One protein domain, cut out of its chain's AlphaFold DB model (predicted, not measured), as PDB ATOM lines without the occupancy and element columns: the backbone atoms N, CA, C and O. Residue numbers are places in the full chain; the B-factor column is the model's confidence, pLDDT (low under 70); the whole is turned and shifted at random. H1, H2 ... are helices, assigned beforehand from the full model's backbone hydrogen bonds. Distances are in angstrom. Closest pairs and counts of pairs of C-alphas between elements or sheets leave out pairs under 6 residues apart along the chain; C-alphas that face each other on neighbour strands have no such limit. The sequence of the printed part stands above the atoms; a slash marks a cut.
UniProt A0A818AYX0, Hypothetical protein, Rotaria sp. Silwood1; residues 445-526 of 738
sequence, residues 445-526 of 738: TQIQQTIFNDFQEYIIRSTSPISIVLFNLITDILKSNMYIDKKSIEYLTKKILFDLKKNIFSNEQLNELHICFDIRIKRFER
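Overview. This is residues 445 to 526 of the 738 residues of the protein "Hypothetical protein" of Rotaria sp. Silwood1 (UniProt A0A818AYX0). Four helices run nearly lengthwise beside one another: H4, the longest, packs on both H2 and H3, and the centres of these three make a triangle whose side between H2 and H3 is open. H1 lies at the edge of the group beside H2, meets it with residues 455 to 459 alone, and splays away from it toward its first residues. The printed part has 82 residues with four named helices, in the order H1, H2, H3, H4, and no named strand; the class is all helix. The whole is compact, with a radius of gyration of the C-alphas of 12.9 A, and the C-alphas span 38 by 31 by 19 A.

Arrangement. Start with H1, residues 447 to 461, and go on to H2, residues 466 to 479. They form a helical hairpin, running opposite ways at a shallow tilt of 32 degrees. They only just touch, with 3 pairs of C-alphas within 8 A, and the closest C-alphas are those of Ile 459 and Val 469, 7.2 A apart. Next comes H3, residues 486 to 499, which is apart from both H1 and H2. H4, residues 507 to 526, touches H3 with the C-alphas of Thr 493 and Phe 517 closest, at 7.0 A; the two are a helical hairpin, opposite ways at a shallow tilt of 9 degrees. H4 also touches H2, where the closest C-alphas, those of Leu 478 and Arg 520, are 6.1 A apart; these two run the same way at a shallow tilt of 19 degrees. H1 and H4 are apart. In H2 and H4 every O i to N i+4 pair is within hydrogen-bond range; in H1 10 of 11 pairs are, and in H3 8 of 10.

Along the chain. Find C-alpha 447 at (149.559, 130.785, 132.412); from there H1 runs 22.3 A to C-alpha 461. H2 begins at C-alpha 466, at (155.513, 135.414, 153.965), and covers 19.3 A to C-alpha 479. H3 takes you 19.2 A from C-alpha 486 to C-alpha 499. H4 runs 28.6 A from C-alpha 507 to C-alpha 526, at (157.696, 109.554, 134.196).

Size, cuts and confidence. The C-alphas farthest apart are those of Thr 463 and Arg 526, 38.2 A. The printed part has no cut; the link from H1 to H2 is tight, those from H2 to H3 and from H3 to H4 are short, and no link is long. Look at the B-factor column: the mean pLDDT of the printed part is 71.7, and 29 residues are under 70, namely 445 to 464, 466, 496 to 497, 499 to 503 and 526.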
ATOM      1  N   THR A 445     155.640 131.691 130.201       52.84
ATOM      2  CA  THR A 445     154.398 131.856 129.420       52.84
ATOM      3  C   THR A 445     153.137 132.250 130.213       52.84
ATOM      4  O   THR A 445     153.019 132.010 131.413       52.84
ATOM      5  N   GLN A 446     152.152 132.812 129.488       46.88
ATOM      6  CA  GLN A 446     150.921 133.480 129.969       46.88
ATOM      7  C   GLN A 446     150.178 132.838 131.155       46.88
ATOM      8  O   GLN A 446     149.574 133.562 131.942       46.88
ATOM      9  N   ILE A 447     150.221 131.511 131.312       46.44
ATOM     10  CA  ILE A 447     149.559 130.785 132.412       46.44
ATOM     11  C   ILE A 447     150.045 131.271 133.794       46.44
ATOM     12  O   ILE A 447     149.298 131.217 134.767       46.44
ATOM     13  N   GLN A 448     151.270 131.794 133.892       57.38
ATOM     14  CA  GLN A 448     151.825 132.263 135.165       57.38
ATOM     15  C   GLN A 448     151.271 133.615 135.632       57.38
ATOM     16  O   GLN A 448     151.405 133.948 136.807       57.38
ATOM     17  N   GLN A 449     150.647 134.405 134.751       53.16
ATOM     18  CA  GLN A 449     150.239 135.771 135.088       53.16
ATOM     19  C   GLN A 449     148.960 135.812 135.935       53.16
ATOM     20  O   GLN A 449     148.870 136.641 136.836       53.16
ATOM     21  N   THR A 450     148.027 134.878 135.723       51.88
ATOM     22  CA  THR A 450     146.855 134.687 136.598       51.88
ATOM     23  C   THR A 450     147.295 134.253 137.994       51.88
ATOM     24  O   THR A 450     147.037 134.964 138.953       51.88
ATOM     25  N   ILE A 451     148.100 133.186 138.086       55.84
ATOM     26  CA  ILE A 451     148.635 132.662 139.357       55.84
ATOM     27  C   ILE A 451     149.415 133.738 140.120       55.84
ATOM     28  O   ILE A 451     149.332 133.817 141.343       55.84
ATOM     29  N   PHE A 452     150.164 134.592 139.416       59.28
ATOM     30  CA  PHE A 452     150.869 135.697 140.053       59.28
ATOM     31  C   PHE A 452     149.922 136.783 140.584       59.28
ATOM     32  O   PHE A 452     150.164 137.306 141.668       59.28
ATOM     33  N   ASN A 453     148.845 137.114 139.865       58.69
ATOM     34  CA  ASN A 453     147.837 138.063 140.344       58.69
ATOM     35  C   ASN A 453     147.092 137.506 141.569       58.69
ATOM     36  O   ASN A 453     146.996 138.202 142.580       58.69
ATOM     37  N   ASP A 454     146.663 136.242 141.512       54.66
ATOM     38  CA  ASP A 454     146.000 135.540 142.618       54.66
ATOM     39  C   ASP A 454     146.917 135.493 143.855       54.66
ATOM     40  O   ASP A 454     146.495 135.755 144.981       54.66
ATOM     41  N   PHE A 455     148.217 135.250 143.645       60.72
ATOM     42  CA  PHE A 455     149.232 135.273 144.695       60.72
ATOM     43  C   PHE A 455     149.486 136.673 145.273       60.72
ATOM     44  O   PHE A 455     149.670 136.808 146.485       60.72
ATOM     45  N   GLN A 456     149.474 137.730 144.450       59.06
ATOM     46  CA  GLN A 456     149.540 139.107 144.953       59.06
ATOM     47  C   GLN A 456     148.316 139.435 145.813       59.06
ATOM     48  O   GLN A 456     148.478 139.960 146.913       59.06
ATOM     49  N   GLU A 457     147.109 139.091 145.357       60.75
ATOM     50  CA  GLU A 457     145.869 139.308 146.107       60.75
ATOM     51  C   GLU A 457     145.856 138.511 147.425       60.75
ATOM     52  O   GLU A 457     145.488 139.051 148.473       60.75
ATOM     53  N   TYR A 458     146.351 137.270 147.408       58.50
ATOM     54  CA  TYR A 458     146.504 136.442 148.603       58.50
ATOM     55  C   TYR A 458     147.530 137.020 149.593       58.50
ATOM     56  O   TYR A 458     147.234 137.112 150.783       58.50
ATOM     57  N   ILE A 459     148.694 137.501 149.136       57.78
ATOM     58  CA  ILE A 459     149.676 138.181 150.004       57.78
ATOM     59  C   ILE A 459     149.115 139.476 150.601       57.78
ATOM     60  O   ILE A 459     149.376 139.768 151.767       57.78
ATOM     61  N   ILE A 460     148.342 140.252 149.837       56.81
ATOM     62  CA  ILE A 460     147.728 141.501 150.320       56.81
ATOM     63  C   ILE A 460     146.703 141.227 151.435       56.81
ATOM     64  O   ILE A 460     146.550 142.049 152.343       56.81
ATOM     65  N   ARG A 461     146.022 140.073 151.385       56.19
ATOM     66  CA  ARG A 461     144.981 139.657 152.344       56.19
ATOM     67  C   ARG A 461     145.493 138.807 153.513       56.19
ATOM     68  O   ARG A 461     144.855 138.791 154.562       56.19
ATOM     69  N   SER A 462     146.611 138.106 153.348       55.47
ATOM     70  CA  SER A 462     147.159 137.180 154.343       55.47
ATOM     71  C   SER A 462     147.773 137.898 155.550       55.47
ATOM     72  O   SER A 462     148.633 138.765 155.412       55.47
ATOM     73  N   THR A 463     147.405 137.455 156.754       59.56
ATOM     74  CA  THR A 463     148.081 137.810 158.017       59.56
ATOM     75  C   THR A 463     149.304 136.934 158.311       59.56
ATOM     76  O   THR A 463     150.109 137.280 159.179       59.56
ATOM     77  N   SER A 464     149.469 135.815 157.599       64.56
ATOM     78  CA  SER A 464     150.543 134.840 157.816       64.56
ATOM     79  C   SER A 464     151.924 135.358 157.386       64.56
ATOM     80  O   SER A 464     152.028 136.092 156.397       64.56
ATOM     81  N   PRO A 465     153.014 134.930 158.059       73.62
ATOM     82  CA  PRO A 465     154.382 135.179 157.618       73.62
ATOM     83  C   PRO A 465     154.613 134.764 156.163       73.62
ATOM     84  O   PRO A 465     154.227 133.682 155.729       73.62
ATOM     85  N   ILE A 466     155.310 135.609 155.409       64.62
ATOM     86  CA  ILE A 466     155.513 135.414 153.965       64.62
ATOM     87  C   ILE A 466     156.399 134.227 153.625       64.62
ATOM     88  O   ILE A 466     156.270 133.675 152.538       64.62
ATOM     89  N   SER A 467     157.243 133.791 154.556       73.00
ATOM     90  CA  SER A 467     157.918 132.501 154.464       73.00
ATOM     91  C   SER A 467     156.913 131.358 154.325       73.00
ATOM     92  O   SER A 467     157.060 130.551 153.419       73.00
ATOM     93  N   ILE A 468     155.851 131.340 155.136       74.81
ATOM     94  CA  ILE A 468     154.768 130.348 155.078       74.81
ATOM     95  C   ILE A 468     153.932 130.532 153.803       74.81
ATOM     96  O   ILE A 468     153.647 129.560 153.118       74.81
ATOM     97  N   VAL A 469     153.602 131.770 153.421       73.56
ATOM     98  CA  VAL A 469     152.798 132.034 152.208       73.56
ATOM     99  C   VAL A 469     153.534 131.648 150.915       73.56
ATOM    100  O   VAL A 469     152.937 131.021 150.041       73.56
ATOM    101  N   LEU A 470     154.831 131.970 150.781       77.19
ATOM    102  CA  LEU A 470     155.645 131.485 149.657       77.19
ATOM    103  C   LEU A 470     155.840 129.973 149.717       77.19
ATOM    104  O   LEU A 470     155.823 129.332 148.671       77.19
ATOM    105  N   PHE A 471     156.075 129.422 150.908       83.56
ATOM    106  CA  PHE A 471     156.286 127.992 151.087       83.56
ATOM    107  C   PHE A 471     155.060 127.210 150.611       83.56
ATOM    108  O   PHE A 471     155.204 126.373 149.725       83.56
ATOM    109  N   ASN A 472     153.863 127.573 151.082       80.50
ATOM    110  CA  ASN A 472     152.607 126.966 150.648       80.50
ATOM    111  C   ASN A 472     152.417 127.112 149.132       80.50
ATOM    112  O   ASN A 472     152.252 126.100 148.467       80.50
ATOM    113  N   LEU A 473     152.569 128.315 148.549       81.81
ATOM    114  CA  LEU A 473     152.435 128.488 147.093       81.81
ATOM    115  C   LEU A 473     153.407 127.591 146.303       81.81
ATOM    116  O   LEU A 473     153.009 126.955 145.329       81.81
ATOM    117  N   ILE A 474     154.690 127.557 146.673       81.94
ATOM    118  CA  ILE A 474     155.685 126.749 145.952       81.94
ATOM    119  C   ILE A 474     155.340 125.261 146.102       81.94
ATOM    120  O   ILE A 474     155.358 124.533 145.110       81.94
ATOM    121  N   THR A 475     154.977 124.826 147.306       82.12
ATOM    122  CA  THR A 475     154.536 123.458 147.598       82.12
ATOM    123  C   THR A 475     153.290 123.086 146.787       82.12
ATOM    124  O   THR A 475     153.290 122.041 146.137       82.12
ATOM    125  N   ASP A 476     152.288 123.959 146.704       80.31
ATOM    126  CA  ASP A 476     151.069 123.767 145.912       80.31
ATOM    127  C   ASP A 476     151.376 123.693 144.414       80.31
ATOM    128  O   ASP A 476     150.929 122.769 143.736       80.31
ATOM    129  N   ILE A 477     152.217 124.590 143.885       78.44
ATOM    130  CA  ILE A 477     152.676 124.547 142.487       78.44
ATOM    131  C   ILE A 477     153.377 123.210 142.187       78.44
ATOM    132  O   ILE A 477     153.106 122.593 141.149       78.44
ATOM    133  N   LEU A 478     154.233 122.721 143.092       80.62
ATOM    134  CA  LEU A 478     154.954 121.452 142.943       80.62
ATOM    135  C   LEU A 478     154.053 120.216 143.099       80.62
ATOM    136  O   LEU A 478     154.269 119.227 142.386       80.62
ATOM    137  N   LYS A 479     153.031 120.264 143.964       79.19
ATOM    138  CA  LYS A 479     152.039 119.190 144.171       79.19
ATOM    139  C   LYS A 479     150.989 119.143 143.043       79.19
ATOM    140  O   LYS A 479     150.655 118.043 142.587       79.19
ATOM    141  N   SER A 480     150.562 120.300 142.519       79.12
ATOM    142  CA  SER A 480     149.515 120.488 141.487       79.12
ATOM    143  C   SER A 480     149.697 119.623 140.234       79.12
ATOM    144  O   SER A 480     150.794 119.160 139.937       79.12
ATOM    145  N   ASN A 481     148.678 119.464 139.388       72.56
ATOM    146  CA  ASN A 481     148.832 118.760 138.103       72.56
ATOM    147  C   ASN A 481     149.364 119.638 136.945       72.56
ATOM    148  O   ASN A 481     149.423 119.175 135.807       72.56
ATOM    149  N   MET A 482     149.803 120.877 137.206       73.44
ATOM    150  CA  MET A 482     150.272 121.799 136.160       73.44
ATOM    151  C   MET A 482     151.548 121.331 135.447       73.44
ATOM    152  O   MET A 482     152.552 121.008 136.083       73.44
ATOM    153  N   TYR A 483     151.572 121.372 134.114       74.88
ATOM    154  CA  TYR A 483     152.804 121.111 133.372       74.88
ATOM    155  C   TYR A 483     153.830 122.232 133.608       74.88
ATOM    156  O   TYR A 483     153.593 123.388 133.261       74.88
ATOM    157  N   ILE A 484     154.981 121.867 134.173       75.75
ATOM    158  CA  ILE A 484     156.162 122.723 134.318       75.75
ATOM    159  C   ILE A 484     157.279 122.017 133.551       75.75
ATOM    160  O   ILE A 484     157.539 120.837 133.794       75.75
ATOM    161  N   ASP A 485     157.911 122.699 132.599       79.19
ATOM    162  CA  ASP A 485     158.988 122.106 131.811       79.19
ATOM    163  C   ASP A 485     160.278 121.940 132.638       79.19
ATOM    164  O   ASP A 485     160.498 122.636 133.632       79.19
ATOM    165  N   LYS A 486     161.170 121.040 132.203       77.31
ATOM    166  CA  LYS A 486     162.419 120.740 132.919       77.31
ATOM    167  C   LYS A 486     163.302 121.970 133.168       77.31
ATOM    168  O   LYS A 486     163.905 122.047 134.234       77.31
ATOM    169  N   LYS A 487     163.378 122.938 132.243       79.69
ATOM    170  CA  LYS A 487     164.192 124.150 132.452       79.69
ATOM    171  C   LYS A 487     163.559 125.044 133.510       79.69
ATOM    172  O   LYS A 487     164.284 125.550 134.360       79.69
ATOM    173  N   SER A 488     162.235 125.190 133.500       79.56
ATOM    174  CA  SER A 488     161.508 125.913 134.548       79.56
ATOM    175  C   SER A 488     161.650 125.235 135.916       79.56
ATOM    176  O   SER A 488     161.934 125.932 136.885       79.56
ATOM    177  N   ILE A 489     161.556 123.898 136.012       76.06
ATOM    178  CA  ILE A 489     161.808 123.160 137.269       76.06
ATOM    179  C   ILE A 489     163.257 123.354 137.735       76.06
ATOM    180  O   ILE A 489     163.484 123.702 138.891       76.06
ATOM    181  N   GLU A 490     164.249 123.170 136.859       75.81
ATOM    182  CA  GLU A 490     165.658 123.380 137.211       75.81
ATOM    183  C   GLU A 490     165.948 124.830 137.617       75.81
ATOM    184  O   GLU A 490     166.744 125.049 138.523       75.81
ATOM    185  N   TYR A 491     165.303 125.817 136.992       75.81
ATOM    186  CA  TYR A 491     165.425 127.232 137.342       75.81
ATOM    187  C   TYR A 491     164.780 127.541 138.699       75.81
ATOM    188  O   TYR A 491     165.412 128.181 139.537       75.81
ATOM    189  N   LEU A 492     163.571 127.028 138.953       75.62
ATOM    190  CA  LEU A 492     162.912 127.069 140.261       75.62
ATOM    191  C   LEU A 492     163.828 126.472 141.342       75.62
ATOM    192  O   LEU A 492     164.181 127.157 142.300       75.62
ATOM    193  N   THR A 493     164.302 125.244 141.135       73.75
ATOM    194  CA  THR A 493     165.167 124.527 142.084       73.75
ATOM    195  C   THR A 493     166.493 125.263 142.299       73.75
ATOM    196  O   THR A 493     166.880 125.521 143.431       73.75
ATOM    197  N   LYS A 494     167.205 125.645 141.230       76.94
ATOM    198  CA  LYS A 494     168.550 126.240 141.333       76.94
ATOM    199  C   LYS A 494     168.543 127.691 141.788       76.94
ATOM    200  O   LYS A 494     169.531 128.114 142.371       76.94
ATOM    201  N   LYS A 495     167.491 128.462 141.500       70.50
ATOM    202  CA  LYS A 495     167.466 129.904 141.777       70.50
ATOM    203  C   LYS A 495     166.592 130.260 142.970       70.50
ATOM    204  O   LYS A 495     167.057 130.988 143.837       70.50
ATOM    205  N   ILE A 496     165.386 129.700 143.095       68.62
ATOM    206  CA  ILE A 496     164.522 129.996 144.250       68.62
ATOM    207  C   ILE A 496     165.103 129.376 145.529       68.62
ATOM    208  O   ILE A 496     165.270 130.095 146.512       68.62
ATOM    209  N   LEU A 497     165.528 128.104 145.522       68.19
ATOM    210  CA  LEU A 497     166.157 127.520 146.719       68.19
ATOM    211  C   LEU A 497     167.543 128.087 147.028       68.19
ATOM    212  O   LEU A 497     167.974 127.945 148.164       68.19
ATOM    213  N   PHE A 498     168.264 128.687 146.073       71.25
ATOM    214  CA  PHE A 498     169.593 129.263 146.328       71.25
ATOM    215  C   PHE A 498     169.504 130.719 146.798       71.25
ATOM    216  O   PHE A 498     170.084 131.062 147.829       71.25
ATOM    217  N   ASP A 499     168.720 131.555 146.109       63.91
ATOM    218  CA  ASP A 499     168.583 132.979 146.433       63.91
ATOM    219  C   ASP A 499     167.727 133.203 147.696       63.91
ATOM    220  O   ASP A 499     168.015 134.113 148.477       63.91
ATOM    221  N   LEU A 500     166.711 132.363 147.956       63.75
ATOM    222  CA  LEU A 500     165.875 132.477 149.164       63.75
ATOM    223  C   LEU A 500     166.448 131.716 150.381       63.75
ATOM    224  O   LEU A 500     166.004 131.962 151.508       63.75
ATOM    225  N   LYS A 501     167.465 130.850 150.194       63.41
ATOM    226  CA  LYS A 501     167.979 129.922 151.231       63.41
ATOM    227  C   LYS A 501     168.412 130.583 152.533       63.41
ATOM    228  O   LYS A 501     168.352 129.957 153.581       63.41
ATOM    229  N   LYS A 502     168.940 131.807 152.461       56.94
ATOM    230  CA  LYS A 502     169.662 132.420 153.587       56.94
ATOM    231  C   LYS A 502     168.817 133.249 154.549       56.94
ATOM    232  O   LYS A 502     169.329 133.563 155.614       56.94
ATOM    233  N   ASN A 503     167.593 133.645 154.185       64.69
ATOM    234  CA  ASN A 503     166.861 134.677 154.940       64.69
ATOM    235  C   ASN A 503     165.339 134.470 155.070       64.69
ATOM    236  O   ASN A 503     164.704 135.290 155.731       64.69
ATOM    237  N   ILE A 504     164.731 133.482 154.397       78.12
ATOM    238  CA  ILE A 504     163.259 133.396 154.276       78.12
ATOM    239  C   ILE A 504     162.698 132.080 154.819       78.12
ATOM    240  O   ILE A 504     161.788 132.124 155.638       78.12
ATOM    241  N   PHE A 505     163.221 130.929 154.399       83.44
ATOM    242  CA  PHE A 505     162.708 129.622 154.827       83.44
ATOM    243  C   PHE A 505     163.515 129.041 155.994       83.44
ATOM    244  O   PHE A 505     164.721 129.276 156.091       83.44
ATOM    245  N   SER A 506     162.864 128.247 156.849       85.88
ATOM    246  CA  SER A 506     163.572 127.392 157.812       85.88
ATOM    247  C   SER A 506     164.295 126.241 157.093       85.88
ATOM    248  O   SER A 506     163.980 125.904 155.951       85.88
ATOM    249  N   ASN A 507     165.259 125.595 157.761       85.00
ATOM    250  CA  ASN A 507     165.922 124.400 157.213       85.00
ATOM    251  C   ASN A 507     164.927 123.254 156.945       85.00
ATOM    252  O   ASN A 507     165.091 122.507 155.988       85.00
ATOM    253  N   GLU A 508     163.884 123.153 157.764       86.81
ATOM    254  CA  GLU A 508     162.802 122.176 157.633       86.81
ATOM    255  C   GLU A 508     161.942 122.447 156.391       86.81
ATOM    256  O   GLU A 508     161.801 121.569 155.542       86.81
ATOM    257  N   GLN A 509     161.508 123.697 156.188       84.88
ATOM    258  CA  GLN A 509     160.829 124.125 154.958       84.88
ATOM    259  C   GLN A 509     161.699 123.907 153.711       84.88
ATOM    260  O   GLN A 509     161.199 123.519 152.659       84.88
ATOM    261  N   LEU A 510     163.015 124.128 153.803       84.31
ATOM    262  CA  LEU A 510     163.932 123.833 152.699       84.31
ATOM    263  C   LEU A 510     164.002 122.330 152.398       84.31
ATOM    264  O   LEU A 510     164.040 121.966 151.224       84.31
ATOM    265  N   ASN A 511     163.995 121.471 153.419       84.94
ATOM    266  CA  ASN A 511     163.975 120.018 153.247       84.94
ATOM    267  C   ASN A 511     162.656 119.539 152.618       84.94
ATOM    268  O   ASN A 511     162.699 118.769 151.660       84.94
ATOM    269  N   GLU A 512     161.496 120.031 153.071       85.50
ATOM    270  CA  GLU A 512     160.206 119.663 152.467       85.50
ATOM    271  C   GLU A 512     160.086 120.170 151.021       85.50
ATOM    272  O   GLU A 512     159.651 119.426 150.138       85.50
ATOM    273  N   LEU A 513     160.557 121.391 150.729       84.00
ATOM    274  CA  LEU A 513     160.641 121.876 149.349       84.00
ATOM    275  C   LEU A 513     161.547 120.979 148.498       84.00
ATOM    276  O   LEU A 513     161.163 120.640 147.381       84.00
ATOM    277  N   HIS A 514     162.715 120.565 149.003       83.62
ATOM    278  CA  HIS A 514     163.597 119.622 148.306       83.62
ATOM    279  C   HIS A 514     162.877 118.296 147.987       83.62
ATOM    280  O   HIS A 514     162.910 117.860 146.838       83.62
ATOM    281  N   ILE A 515     162.142 117.717 148.945       83.06
ATOM    282  CA  ILE A 515     161.323 116.509 148.733       83.06
ATOM    283  C   ILE A 515     160.249 116.751 147.656       83.06
ATOM    284  O   ILE A 515     160.098 115.946 146.733       83.06
ATOM    285  N   CYS A 516     159.538 117.881 147.710       80.25
ATOM    286  CA  CYS A 516     158.533 118.246 146.708       80.25
ATOM    287  C   CYS A 516     159.141 118.427 145.305       80.25
ATOM    288  O   CYS A 516     158.544 117.996 144.313       80.25
ATOM    289  N   PHE A 517     160.337 119.018 145.202       82.50
ATOM    290  CA  PHE A 517     161.078 119.139 143.945       82.50
ATOM    291  C   PHE A 517     161.483 117.772 143.389       82.50
ATOM    292  O   PHE A 517     161.244 117.518 142.207       82.50
ATOM    293  N   ASP A 518     162.008 116.867 144.215       79.00
ATOM    294  CA  ASP A 518     162.409 115.524 143.783       79.00
ATOM    295  C   ASP A 518     161.203 114.694 143.320       79.00
ATOM    296  O   ASP A 518     161.232 114.096 142.240       79.00
ATOM    297  N   ILE A 519     160.087 114.728 144.062       77.06
ATOM    298  CA  ILE A 519     158.810 114.129 143.636       77.06
ATOM    299  C   ILE A 519     158.366 114.715 142.289       77.06
ATOM    300  O   ILE A 519     157.907 113.977 141.405       77.06
ATOM    301  N   ARG A 520     158.521 116.032 142.094       80.94
ATOM    302  CA  ARG A 520     158.110 116.710 140.861       80.94
ATOM    303  C   ARG A 520     158.996 116.364 139.670       80.94
ATOM    304  O   ARG A 520     158.457 116.100 138.595       80.94
ATOM    305  N   ILE A 521     160.310 116.277 139.858       76.56
ATOM    306  CA  ILE A 521     161.261 115.805 138.845       76.56
ATOM    307  C   ILE A 521     160.927 114.354 138.469       76.56
ATOM    308  O   ILE A 521     160.678 114.078 137.295       76.56
ATOM    309  N   LYS A 522     160.759 113.453 139.449       74.62
ATOM    310  CA  LYS A 522     160.342 112.054 139.215       74.62
ATOM    311  C   LYS A 522     158.975 111.946 138.512       74.62
ATOM    312  O   LYS A 522     158.737 111.007 137.749       74.62
ATOM    313  N   ARG A 523     158.028 112.867 138.748       71.69
ATOM    314  CA  ARG A 523     156.738 112.929 138.019       71.69
ATOM    315  C   ARG A 523     156.925 113.445 136.583       71.69
ATOM    316  O   ARG A 523     156.334 112.872 135.670       71.69
ATOM    317  N   PHE A 524     157.754 114.470 136.370       75.19
ATOM    318  CA  PHE A 524     158.083 114.987 135.038       75.19
ATOM    319  C   PHE A 524     158.761 113.916 134.177       75.19
ATOM    320  O   PHE A 524     158.319 113.673 133.057       75.19
ATOM    321  N   GLU A 525     159.777 113.228 134.701       73.44
ATOM    322  CA  GLU A 525     160.510 112.188 133.969       73.44
ATOM    323  C   GLU A 525     159.599 111.017 133.584       73.44
ATOM    324  O   GLU A 525     159.581 110.620 132.418       73.44
ATOM    325  N   ARG A 526     158.743 110.547 134.505       69.44
ATOM    326  CA  ARG A 526     157.696 109.554 134.196       69.44
ATOM    327  C   ARG A 526     156.755 110.015 133.082       69.44
ATOM    328  O   ARG A 526     156.427 109.228 132.199       69.44
TER     329      ARG A 526